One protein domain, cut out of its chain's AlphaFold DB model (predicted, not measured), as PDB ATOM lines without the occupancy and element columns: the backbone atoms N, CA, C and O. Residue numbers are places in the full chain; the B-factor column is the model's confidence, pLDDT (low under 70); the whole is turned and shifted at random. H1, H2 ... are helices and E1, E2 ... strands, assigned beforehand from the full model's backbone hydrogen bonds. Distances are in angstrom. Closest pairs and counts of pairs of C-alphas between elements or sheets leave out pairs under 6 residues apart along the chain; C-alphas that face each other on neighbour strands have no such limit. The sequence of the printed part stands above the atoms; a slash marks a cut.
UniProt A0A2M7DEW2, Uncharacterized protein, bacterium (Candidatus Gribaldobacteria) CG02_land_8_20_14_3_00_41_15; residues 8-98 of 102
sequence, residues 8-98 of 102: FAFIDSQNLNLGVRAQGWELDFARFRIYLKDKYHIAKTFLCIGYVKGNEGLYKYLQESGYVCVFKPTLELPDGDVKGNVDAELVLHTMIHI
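AT A GLANCE: This is residues 8 to 98 of the 102 residues of an uncharacterized protein of bacterium (Candidatus Gribaldobacteria) CG02_land_8_20_14_3_00_41_15 (UniProt A0A2M7DEW2). A small three-strand sheet forms the middle layer, with H4 over one face and H2 and H3 over the other; H1 turns away from the end of E1, and the loop of residues 74 to 86 reaches out to Pro 78 at one end of the longest axis. The 91 printed residues run E1 H1 H2 E2 H3 E3 H4, a mixed class, with sheet order E1 E2 E3, all parallel. The whole is compact, with a radius of gyration of the C-alphas of 13.6 A and spans of 44 by 34 by 24 A.

IN THESE COORDINATES: E1, residues 8 to 12, begins at C-alpha 8 (348.341, 206.378, 375.720). H1 is residues 13 to 22 and H2 29 to 40, 15.6 A long. E2, 42 to 51, measures 24.4 A. H3 is 56 to 64, E3 68 to 73, and H4 87 to 96, ending at C-alpha 96 (341.259, 208.455, 385.108).

HOW THE PARTS SIT: E2 is parallel to E1, with N 9 and O 44 2.9 A apart, and to E3, with N 51 and O 72 2.7 A apart. Two strand-helix-strand units, parallel neighbour strands joined through helices, are E1, H1 H2, E2 and E2, H3, E3, both right-handed crossovers. H1 only grazes the sheet with residues 13 to 15. H2 is over E2, its closest C-alphas Leu 36 and Ile 42 5.6 A apart. H3, on the same face, is over E3 at a height of 9.1 A, its closest C-alphas Gln 63 and Cys 69 6.5 A apart. H4, on the opposite face, is over E2 at a height of 8.4 A and slantwise at 35 degrees on the local plane; C-alphas Cys 48 and Leu 90 are closest, 6.2 A. H1 and H4 are apart. In H1, H2, H3 and H4 every O i to N i+4 pair is within hydrogen-bond range.

THE WHOLE: The C-alphas of Asp 38 and Pro 78 are farthest apart, 43.7 A. The printed part has no cut; E3 to H4 is a long link. No printed residue is under 70.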
ATOM      1  N   PHE A   8     348.796 204.984 375.684       97.44
ATOM      2  CA  PHE A   8     348.341 206.378 375.720       97.44
ATOM      3  C   PHE A   8     349.517 207.316 376.003       97.44
ATOM      4  O   PHE A   8     350.495 206.939 376.640       97.44
ATOM      5  N   ALA A   9     349.417 208.555 375.529       98.00
ATOM      6  CA  ALA A   9     350.357 209.614 375.872       98.00
ATOM      7  C   ALA A   9     349.625 210.753 376.578       98.00
ATOM      8  O   ALA A   9     348.582 211.207 376.106       98.00
ATOM      9  N   PHE A  10     350.203 211.222 377.677       97.94
ATOM     10  CA  PHE A  10     349.762 212.384 378.439       97.94
ATOM     11  C   PHE A  10     350.891 213.404 378.365       97.94
ATOM     12  O   PHE A  10     352.022 213.100 378.741       97.94
ATOM     13  N   ILE A  11     350.616 214.571 377.792       98.25
ATOM     14  CA  ILE A  11     351.648 215.526 377.395       98.25
ATOM     15  C   ILE A  11     351.353 216.881 378.017       98.25
ATOM     16  O   ILE A  11     350.275 217.435 377.816       98.25
ATOM     17  N   ASP A  12     352.346 217.441 378.697       97.62
ATOM     18  CA  ASP A  12     352.374 218.860 379.037       97.62
ATOM     19  C   ASP A  12     352.759 219.677 377.793       97.62
ATOM     20  O   ASP A  12     353.898 219.629 377.315       97.62
ATOM     21  N   SER A  13     351.793 220.420 377.246       95.88
ATOM     22  CA  SER A  13     351.991 221.208 376.028       95.88
ATOM     23  C   SER A  13     352.994 222.347 376.203       95.88
ATOM     24  O   SER A  13     353.671 222.714 375.239       95.88
ATOM     25  N   GLN A  14     353.061 222.946 377.394       92.31
ATOM     26  CA  GLN A  14     353.897 224.113 377.641       92.31
ATOM     27  C   GLN A  14     355.356 223.687 377.774       92.31
ATOM     28  O   GLN A  14     356.212 224.229 377.071       92.31
ATOM     29  N   ASN A  15     355.628 222.671 378.598       95.38
ATOM     30  CA  ASN A  15     356.975 222.131 378.760       95.38
ATOM     31  C   ASN A  15     357.529 221.572 377.444       95.38
ATOM     32  O   ASN A  15     358.682 221.837 377.105       95.38
ATOM     33  N   LEU A  16     356.704 220.874 376.655       97.00
ATOM     34  CA  LEU A  16     357.111 220.383 375.339       97.00
ATOM     35  C   LEU A  16     357.499 221.530 374.393       97.00
ATOM     36  O   LEU A  16     358.590 221.518 373.826       97.00
ATOM     37  N   ASN A  17     356.630 222.534 374.231       95.38
ATOM     38  CA  ASN A  17     356.888 223.643 373.310       95.38
ATOM     39  C   ASN A  17     358.108 224.474 373.738       95.38
ATOM     40  O   ASN A  17     358.966 224.772 372.909       95.38
ATOM     41  N   LEU A  18     358.216 224.824 375.024       95.19
ATOM     42  CA  LEU A  18     359.352 225.597 375.535       95.19
ATOM     43  C   LEU A  18     360.663 224.808 375.448       95.19
ATOM     44  O   LEU A  18     361.677 225.373 375.043       95.19
ATOM     45  N   GLY A  19     360.641 223.507 375.753       97.50
ATOM     46  CA  GLY A  19     361.815 222.640 375.655       97.50
ATOM     47  C   GLY A  19     362.341 222.508 374.224       97.50
ATOM     48  O   GLY A  19     363.543 222.628 374.001       97.50
ATOM     49  N   VAL A  20     361.451 222.327 373.243       97.38
ATOM     50  CA  VAL A  20     361.832 222.257 371.819       97.38
ATOM     51  C   VAL A  20     362.357 223.611 371.323       97.38
ATOM     52  O   VAL A  20     363.402 223.667 370.672       97.38
ATOM     53  N   ARG A  21     361.704 224.717 371.702       97.12
ATOM     54  CA  ARG A  21     362.159 226.075 371.357       97.12
ATOM     55  C   ARG A  21     363.518 226.416 371.953       97.12
ATOM     56  O   ARG A  21     364.335 227.021 371.266       97.12
ATOM     57  N   ALA A  22     363.794 225.995 373.187       97.69
ATOM     58  CA  ALA A  22     365.097 226.189 373.824       97.69
ATOM     59  C   ALA A  22     366.240 225.484 373.069       97.69
ATOM     60  O   ALA A  22     367.392 225.895 373.178       97.69
ATOM     61  N   GLN A  23     365.926 224.460 372.267       97.25
ATOM     62  CA  GLN A  23     366.877 223.784 371.381       97.25
ATOM     63  C   GLN A  23     366.971 224.429 369.985       97.25
ATOM     64  O   GLN A  23     367.713 223.940 369.136       97.25
ATOM     65  N   GLY A  24     366.241 225.521 369.731       97.56
ATOM     66  CA  GLY A  24     366.222 226.238 368.453       97.56
ATOM     67  C   GLY A  24     365.279 225.639 367.408       97.56
ATOM     68  O   GLY A  24     365.420 225.934 366.224       97.56
ATOM     69  N   TRP A  25     364.348 224.777 367.823       97.50
ATOM     70  CA  TRP A  25     363.416 224.093 366.929       97.50
ATOM     71  C   TRP A  25     361.993 224.605 367.140       97.50
ATOM     72  O   TRP A  25     361.614 225.033 368.230       97.50
ATOM     73  N   GLU A  26     361.180 224.518 366.092       96.25
ATOM     74  CA  GLU A  26     359.737 224.723 366.179       96.25
ATOM     75  C   GLU A  26     359.031 223.383 365.972       96.25
ATOM     76  O   GLU A  26     359.315 222.652 365.021       96.25
ATOM     77  N   LEU A  27     358.138 223.034 366.897       96.75
ATOM     78  CA  LEU A  27     357.433 221.762 366.854       96.75
ATOM     79  C   LEU A  27     356.213 221.845 365.932       96.75
ATOM     80  O   LEU A  27     355.257 222.561 366.220       96.75
ATOM     81  N   ASP A  28     356.197 221.024 364.886       97.44
ATOM     82  CA  ASP A  28     354.977 220.713 364.138       97.44
ATOM     83  C   ASP A  28     354.186 219.632 364.892       97.44
ATOM     84  O   ASP A  28     354.553 218.450 364.898       97.44
ATOM     85  N   PHE A  29     353.100 220.039 365.554       98.00
ATOM     86  CA  PHE A  29     352.272 219.142 366.362       98.00
ATOM     87  C   PHE A  29     351.571 218.066 365.521       98.00
ATOM     88  O   PHE A  29     351.441 216.931 365.978       98.00
ATOM     89  N   ALA A  30     351.171 218.360 364.283       98.31
ATOM     90  CA  ALA A  30     350.545 217.362 363.417       98.31
ATOM     91  C   ALA A  30     351.534 216.241 363.060       98.31
ATOM     92  O   ALA A  30     351.222 215.053 363.194       98.31
ATOM     93  N   ARG A  31     352.768 216.601 362.682       98.25
ATOM     94  CA  ARG A  31     353.835 215.616 362.434       98.25
ATOM     95  C   ARG A  31     354.224 214.870 363.700       98.25
ATOM     96  O   ARG A  31     354.441 213.658 363.650       98.25
ATOM     97  N   PHE A  32     354.277 215.559 364.836       98.31
ATOM     98  CA  PHE A  32     354.585 214.926 366.110       98.31
ATOM     99  C   PHE A  32     353.526 213.887 366.507       98.31
ATOM    100  O   PHE A  32     353.878 212.788 366.934       98.31
ATOM    101  N   ARG A  33     352.235 214.156 366.273       98.25
ATOM    102  CA  ARG A  33     351.163 213.177 366.508       98.25
ATOM    103  C   ARG A  33     351.315 211.916 365.660       98.25
ATOM    104  O   ARG A  33     351.084 210.816 366.178       98.25
ATOM    105  N   ILE A  34     351.690 212.071 364.387       98.31
ATOM    106  CA  ILE A  34     351.977 210.950 363.475       98.31
ATOM    107  C   ILE A  34     353.169 210.152 364.003       98.31
ATOM    108  O   ILE A  34     353.080 208.936 364.137       98.31
ATOM    109  N   TYR A  35     354.247 210.831 364.400       98.12
ATOM    110  CA  TYR A  35     355.415 210.178 364.983       98.12
ATOM    111  C   TYR A  35     355.060 209.358 366.233       98.12
ATOM    112  O   TYR A  35     355.441 208.194 366.322       98.12
ATOM    113  N   LEU A  36     354.270 209.909 367.163       97.56
ATOM    114  CA  LEU A  36     353.806 209.181 368.351       97.56
ATOM    115  C   LEU A  36     352.996 207.930 367.990       97.56
ATOM    116  O   LEU A  36     353.197 206.862 368.570       97.56
ATOM    117  N   LYS A  37     352.100 208.051 367.007       96.19
ATOM    118  CA  LYS A  37     351.292 206.935 366.506       96.19
ATOM    119  C   LYS A  37     352.162 205.831 365.910       96.19
ATOM    120  O   LYS A  37     351.973 204.661 366.228       96.19
ATOM    121  N   ASP A  38     353.092 206.195 365.038       96.06
ATOM    122  CA  ASP A  38     353.813 205.225 364.220       96.06
ATOM    123  C   ASP A  38     354.978 204.599 364.988       96.06
ATOM    124  O   ASP A  38     355.207 203.394 364.888       96.06
ATOM    125  N   LYS A  39     355.691 205.400 365.791       96.25
ATOM    126  CA  LYS A  39     356.878 204.961 366.530       96.25
ATOM    127  C   LYS A  39     356.548 204.231 367.827       96.25
ATOM    128  O   LYS A  39     357.222 203.257 368.145       96.25
ATOM    129  N   TYR A  40     355.562 204.726 368.573       94.69
ATOM    130  CA  TYR A  40     355.243 204.245 369.924       94.69
ATOM    131  C   TYR A  40     353.854 203.606 370.021       94.69
ATOM    132  O   TYR A  40     353.409 203.259 371.113       94.69
ATOM    133  N   HIS A  41     353.158 203.464 368.888       94.56
ATOM    134  CA  HIS A  41     351.817 202.880 368.821       94.56
ATOM    135  C   HIS A  41     350.801 203.591 369.726       94.56
ATOM    136  O   HIS A  41     349.855 202.978 370.212       94.56
ATOM    137  N   ILE A  42     350.970 204.909 369.918       96.69
ATOM    138  CA  ILE A  42     350.077 205.700 370.766       96.69
ATOM    139  C   ILE A  42     348.684 205.801 370.133       96.69
ATOM    140  O   ILE A  42     348.485 206.469 369.106       96.69
ATOM    141  N   ALA A  43     347.707 205.174 370.789       94.69
ATOM    142  CA  ALA A  43     346.310 205.149 370.381       94.69
ATOM    143  C   ALA A  43     345.601 206.476 370.697       94.69
ATOM    144  O   ALA A  43     344.970 207.062 369.813       94.69
ATOM    145  N   LYS A  44     345.757 206.992 371.925       96.81
ATOM    146  CA  LYS A  44     345.205 208.284 372.367       96.81
ATOM    147  C   LYS A  44     346.306 209.200 372.886       96.81
ATOM    148  O   LYS A  44     347.215 208.755 373.581       96.81
ATOM    149  N   THR A  45     346.204 210.486 372.574       98.25
ATOM    150  CA  THR A  45     347.160 211.498 373.033       98.25
ATOM    151  C   THR A  45     346.403 212.632 373.701       98.25
ATOM    152  O   THR A  45     345.732 213.411 373.025       98.25
ATOM    153  N   PHE A  46     346.499 212.701 375.024       98.44
ATOM    154  CA  PHE A  46     345.983 213.790 375.836       98.44
ATOM    155  C   PHE A  46     347.034 214.891 375.900       98.44
ATOM    156  O   PHE A  46     348.168 214.652 376.314       98.44
ATOM    157  N   LEU A  47     346.659 216.087 375.463       98.44
ATOM    158  CA  LEU A  47     347.509 217.268 375.505       98.44
ATOM    159  C   LEU A  47     346.949 218.219 376.559       98.44
ATOM    160  O   LEU A  47     345.929 218.873 376.336       98.44
ATOM    161  N   CYS A  48     347.591 218.256 377.721       97.81
ATOM    162  CA  CYS A  48     347.252 219.160 378.807       97.81
ATOM    163  C   CYS A  48     347.783 220.558 378.476       97.81
ATOM    164  O   CYS A  48     348.974 220.736 378.206       97.81
ATOM    165  N   ILE A  49     346.885 221.543 378.445       95.94
ATOM    166  CA  ILE A  49     347.178 222.895 377.972       95.94
ATOM    167  C   ILE A  49     346.392 223.948 378.765       95.94
ATOM    168  O   ILE A  49     345.217 223.769 379.092       95.94
ATOM    169  N   GLY A  50     347.048 225.070 379.063       94.56
ATOM    170  CA  GLY A  50     346.390 226.250 379.614       94.56
ATOM    171  C   GLY A  50     345.425 226.875 378.602       94.56
ATOM    172  O   GLY A  50     345.786 227.114 377.451       94.56
ATOM    173  N   TYR A  51     344.198 227.150 379.028       93.50
ATOM    174  CA  TYR A  51     343.187 227.846 378.248       93.50
ATOM    175  C   TYR A  51     343.327 229.359 378.408       93.50
ATOM    176  O   TYR A  51     342.950 229.932 379.428       93.50
ATOM    177  N   VAL A  52     343.818 229.982 377.344       91.06
ATOM    178  CA  VAL A  52     343.835 231.425 377.102       91.06
ATOM    179  C   VAL A  52     342.787 231.765 376.039       91.06
ATOM    180  O   VAL A  52     342.759 231.142 374.971       91.06
ATOM    181  N   LYS A  53     341.928 232.746 376.328       90.81
ATOM    182  CA  LYS A  53     340.919 233.263 375.390       90.81
ATOM    183  C   LYS A  53     341.600 233.906 374.174       90.81
ATOM    184  O   LYS A  53     342.577 234.627 374.338       90.81
ATOM    185  N   GLY A  54     341.082 233.679 372.970       93.31
ATOM    186  CA  GLY A  54     341.670 234.181 371.716       93.31
ATOM    187  C   GLY A  54     342.575 233.175 370.993       93.31
ATOM    188  O   GLY A  54     342.892 233.364 369.820       93.31
ATOM    189  N   ASN A  55     342.947 232.074 371.654       94.69
ATOM    190  CA  ASN A  55     343.747 230.995 371.067       94.69
ATOM    191  C   ASN A  55     342.885 229.844 370.512       94.69
ATOM    192  O   ASN A  55     343.384 228.742 370.283       94.69
ATOM    193  N   GLU A  56     341.593 230.064 370.261       96.00
ATOM    194  CA  GLU A  56     340.666 229.015 369.818       96.00
ATOM    195  C   GLU A  56     341.112 228.357 368.505       96.00
ATOM    196  O   GLU A  56     340.932 227.153 368.325       96.00
ATOM    197  N   GLY A  57     341.756 229.118 367.611       97.94
ATOM    198  CA  GLY A  57     342.336 228.586 366.375       97.94
ATOM    199  C   GLY A  57     343.452 227.565 366.621       97.94
ATOM    200  O   GLY A  57     343.480 226.522 365.967       97.94
ATOM    201  N   LEU A  58     344.326 227.818 367.602       96.75
ATOM    202  CA  LEU A  58     345.372 226.878 368.012       96.75
ATOM    203  C   LEU A  58     344.751 225.599 368.578       96.75
ATOM    204  O   LEU A  58     345.134 224.500 368.184       96.75
ATOM    205  N   TYR A  59     343.773 225.731 369.475       97.56
ATOM    206  CA  TYR A  59     343.114 224.576 370.086       97.56
ATOM    207  C   TYR A  59     342.411 223.715 369.042       97.56
ATOM    208  O   TYR A  59     342.575 222.495 369.041       97.56
ATOM    209  N   LYS A  60     341.710 224.354 368.101       98.31
ATOM    210  CA  LYS A  60     341.090 223.671 366.971       98.31
ATOM    211  C   LYS A  60     342.128 222.909 366.146       98.31
ATOM    212  O   LYS A  60     341.934 221.724 365.904       98.31
ATOM    213  N   TYR A  61     343.242 223.545 365.782       98.38
ATOM    214  CA  TYR A  61     344.325 222.893 365.040       98.38
ATOM    215  C   TYR A  61     344.893 221.669 365.777       98.38
ATOM    216  O   TYR A  61     345.094 220.617 365.168       98.38
ATOM    217  N   LEU A  62     345.117 221.766 367.091       98.44
ATOM    218  CA  LEU A  62     345.604 220.644 367.901       98.44
ATOM    219  C   LEU A  62     344.579 219.499 367.931       98.44
ATOM    220  O   LEU A  62     344.936 218.336 367.739       98.44
ATOM    221  N   GLN A  63     343.294 219.807 368.107       98.31
ATOM    222  CA  GLN A  63     342.235 218.795 368.095       98.31
ATOM    223  C   GLN A  63     342.094 218.121 366.723       98.31
ATOM    224  O   GLN A  63     342.054 216.894 366.649       98.31
ATOM    225  N   GLU A  64     342.095 218.896 365.635       98.38
ATOM    226  CA  GLU A  64     342.069 218.387 364.254       98.38
ATOM    227  C   GLU A  64     343.312 217.554 363.920       98.38
ATOM    228  O   GLU A  64     343.229 216.587 363.164       98.38
ATOM    229  N   SER A  65     344.448 217.863 364.548       98.31
ATOM    230  CA  SER A  65     345.672 217.066 364.446       98.31
ATOM    231  C   SER A  65     345.583 215.725 365.181       98.31
ATOM    232  O   SER A  65     346.477 214.900 365.024       98.31
ATOM    233  N   GLY A  66     344.522 215.465 365.955       98.19
ATOM    234  CA  GLY A  66     344.274 214.188 366.630       98.19
ATOM    235  C   GLY A  66     344.665 214.150 368.109       98.19
ATOM    236  O   GLY A  66     344.873 213.057 368.651       98.19
ATOM    237  N   TYR A  67     344.789 215.316 368.752       98.62
ATOM    238  CA  TYR A  67     344.979 215.436 370.198       98.62
ATOM    239  C   TYR A  67     343.644 215.592 370.932       98.62
ATOM    240  O   TYR A  67     342.745 216.307 370.493       98.62
ATOM    241  N   VAL A  68     343.541 214.986 372.112       98.25
ATOM    242  CA  VAL A  68     342.487 215.301 373.080       98.25
ATOM    243  C   VAL A  68     343.012 216.415 373.980       98.25
ATOM    244  O   VAL A  68     343.844 216.169 374.849       98.25
ATOM    245  N   CYS A  69     342.566 217.649 373.748       97.94
ATOM    246  CA  CYS A  69     342.994 218.789 374.557       97.94
ATOM    247  C   CYS A  69     342.313 218.762 375.930       97.94
ATOM    248  O   CYS A  69     341.084 218.748 376.023       97.94
ATOM    249  N   VAL A  70     343.123 218.766 376.985       97.56
ATOM    250  CA  VAL A  70     342.694 218.879 378.380       97.56
ATOM    251  C   VAL A  70     342.992 220.301 378.831       97.56
ATOM    252  O   VAL A  70     344.154 220.680 378.976       97.56
ATOM    253  N   PHE A  71     341.939 221.093 379.012       95.06
ATOM    254  CA  PHE A  71     342.059 222.521 379.274       95.06
ATOM    255  C   PHE A  71     342.085 222.832 380.765       95.06
ATOM    256  O   PHE A  71     341.188 222.428 381.504       95.06
ATOM    257  N   LYS A  72     343.055 223.649 381.173       92.31
ATOM    258  CA  LYS A  72     343.066 224.309 382.478       92.31
ATOM    259  C   LYS A  72     342.851 225.810 382.307       92.31
ATOM    260  O   LYS A  72     343.649 226.425 381.606       92.31
ATOM    261  N   PRO A  73     341.848 226.438 382.940       87.62
ATOM    262  CA  PRO A  73     341.736 227.894 382.941       87.62
ATOM    263  C   PRO A  73     343.030 228.545 383.444       87.62
ATOM    264  O   PRO A  73     343.535 228.175 384.505       87.62
ATOM    265  N   THR A  74     343.577 229.496 382.688       86.06
ATOM    266  CA  THR A  74     344.768 230.233 383.120       86.06
ATOM    267  C   THR A  74     344.398 231.456 383.949       86.06
ATOM    268  O   THR A  74     343.366 232.085 383.716       86.06
ATOM    269  N   LEU A  75     345.262 231.817 384.895       81.31
ATOM    270  CA  LEU A  75     345.163 233.059 385.658       81.31
ATOM    271  C   LEU A  75     346.129 234.082 385.066       81.31
ATOM    272  O   LEU A  75     347.333 233.836 385.048       81.31
ATOM    273  N   GLU A  76     345.609 235.215 384.609       77.38
ATOM    274  CA  GLU A  76     346.432 236.387 384.309       77.38
ATOM    275  C   GLU A  76     346.793 237.082 385.624       77.38
ATOM    276  O   GLU A  76     345.923 237.399 386.441       77.38
ATOM    277  N   LEU A  77     348.087 237.263 385.855       77.25
ATOM    278  CA  LEU A  77     348.620 237.968 387.005       77.25
ATOM    279  C   LEU A  77     348.709 239.477 386.708       77.25
ATOM    280  O   LEU A  77     348.754 239.883 385.546       77.25
ATOM    281  N   PRO A  78     348.731 240.340 387.744       74.56
ATOM    282  CA  PRO A  78     348.767 241.795 387.564       74.56
ATOM    283  C   PRO A  78     349.997 242.327 386.810       74.56
ATOM    284  O   PRO A  78     349.974 243.458 386.332       74.56
ATOM    285  N   ASP A  79     351.066 241.537 386.730       77.88
ATOM    286  CA  ASP A  79     352.300 241.815 385.986       77.88
ATOM    287  C   ASP A  79     352.229 241.396 384.503       77.88
ATOM    288  O   ASP A  79     353.152 241.688 383.743       77.88
ATOM    289  N   GLY A  80     351.124 240.777 384.073       70.44
ATOM    290  CA  GLY A  80     350.916 240.276 382.715       70.44
ATOM    291  C   GLY A  80     351.333 238.818 382.520       70.44
ATOM    292  O   GLY A  80     351.120 238.277 381.431       70.44
ATOM    293  N   ASP A  81     351.876 238.159 383.548       73.88
ATOM    294  CA  ASP A  81     352.233 236.748 383.461       73.88
ATOM    295  C   ASP A  81     350.991 235.858 383.524       73.88
ATOM    296  O   ASP A  81     350.067 236.051 384.314       73.88
ATOM    297  N   VAL A  82     350.982 234.817 382.697       74.81
ATOM    298  CA  VAL A  82     349.890 233.845 382.654       74.81
ATOM    299  C   VAL A  82     350.300 232.598 383.429       74.81
ATOM    300  O   VAL A  82     351.146 231.820 382.985       74.81
ATOM    301  N   LYS A  83     349.678 232.364 384.588       76.50
ATOM    302  CA  LYS A  83     349.884 231.143 385.373       76.50
ATOM    303  C   LYS A  83     348.918 230.055 384.912       76.50
ATOM    304  O   LYS A  83     347.702 230.172 385.064       76.50
ATOM    305  N   GLY A  84     349.479 228.974 384.378       74.00
ATOM    306  CA  GLY A  84     348.711 227.885 383.775       74.00
ATOM    307  C   GLY A  84     349.426 226.538 383.769       74.00
ATOM    308  O   GLY A  84     349.298 225.820 382.786       74.00
ATOM    309  N   ASN A  85     350.188 226.200 384.823       86.94
ATOM    310  CA  ASN A  85     350.822 224.877 384.910       86.94
ATOM    311  C   ASN A  85     349.770 223.771 384.829       86.94
ATOM    312  O   ASN A  85     348.655 223.966 385.299       86.94
ATOM    313  N   VAL A  86     350.108 222.616 384.272       91.62
ATOM    314  CA  VAL A  86     349.129 221.541 384.039       91.62
ATOM    315  C   VAL A  86     349.459 220.247 384.782       91.62
ATOM    316  O   VAL A  86     348.928 219.192 384.453       91.62
ATOM    317  N   ASP A  87     350.324 220.315 385.800       92.00
ATOM    318  CA  ASP A  87     350.818 219.142 386.538       92.00
ATOM    319  C   ASP A  87     349.676 218.315 387.151       92.00
ATOM    320  O   ASP A  87     349.655 217.087 387.058       92.00
ATOM    321  N   ALA A  88     348.691 218.990 387.755       91.94
ATOM    322  CA  ALA A  88     347.545 218.334 388.380       91.94
ATOM    323  C   ALA A  88     346.616 217.702 387.334       91.94
ATOM    324  O   ALA A  88     346.128 216.592 387.530       91.94
ATOM    325  N   GLU A  89     346.397 218.389 386.215       94.50
ATOM    326  CA  GLU A  89     345.589 217.908 385.098       94.50
ATOM    327  C   GLU A  89     346.236 216.690 384.436       94.50
ATOM    328  O   GLU A  89     345.538 215.729 384.116       94.50
ATOM    329  N   LEU A  90     347.565 216.698 384.299       95.88
ATOM    330  CA  LEU A  90     348.341 215.579 383.781       95.88
ATOM    331  C   LEU A  90     348.154 214.342 384.668       95.88
ATOM    332  O   LEU A  90     347.720 213.301 384.179       95.88
ATOM    333  N   VAL A  91     348.389 214.478 385.980       96.69
ATOM    334  CA  VAL A  91     348.217 213.381 386.949       96.69
ATOM    335  C   VAL A  91     346.775 212.881 386.963       96.69
ATOM    336  O   VAL A  91     346.543 211.678 386.856       96.69
ATOM    337  N   LEU A  92     345.792 213.780 387.059       96.12
ATOM    338  CA  LEU A  92     344.380 213.411 387.130       96.12
ATOM    339  C   LEU A  92     343.933 212.644 385.881       96.12
ATOM    340  O   LEU A  92     343.297 211.598 386.007       96.12
ATOM    341  N   HIS A  93     344.282 213.121 384.684       96.06
ATOM    342  CA  HIS A  93     343.900 212.442 383.446       96.06
ATOM    343  C   HIS A  93     344.601 211.099 383.270       96.06
ATOM    344  O   HIS A  93     343.966 210.153 382.802       96.06
ATOM    345  N   THR A  94     345.864 210.974 383.684       97.00
ATOM    346  CA  THR A  94     346.527 209.667 383.724       97.00
ATOM    347  C   THR A  94     345.808 208.716 384.678       97.00
ATOM    348  O   THR A  94     345.537 207.580 384.301       97.00
ATOM    349  N   MET A  95     345.422 209.179 385.872       97.62
ATOM    350  CA  MET A  95     344.707 208.361 386.857       97.62
ATOM    351  C   MET A  95     343.315 207.927 386.385       97.62
ATOM    352  O   MET A  95     342.928 206.786 386.621       97.62
ATOM    353  N   ILE A  96     342.570 208.796 385.692       97.06
ATOM    354  CA  ILE A  96     341.259 208.455 385.108       97.06
ATOM    355  C   ILE A  96     341.388 207.297 384.112       97.06
ATOM    356  O   ILE A  96     340.542 206.408 384.086       97.06
ATOM    357  N   HIS A  97     342.454 207.302 383.313       96.00
ATOM    358  CA  HIS A  97     342.684 206.328 382.252       96.00
ATOM    359  C   HIS A  97     343.624 205.189 382.657       96.00
ATOM    360  O   HIS A  97     344.019 204.415 381.795       96.00
ATOM    361  N   ILE A  98     343.980 205.052 383.940       96.06
ATOM    362  CA  ILE A  98     345.013 204.103 384.395       96.06
ATOM    363  C   ILE A  98     344.715 202.642 384.028       96.06
ATOM    364  O   ILE A  98     345.635 201.851 383.869       96.06
TER     365      ILE A  98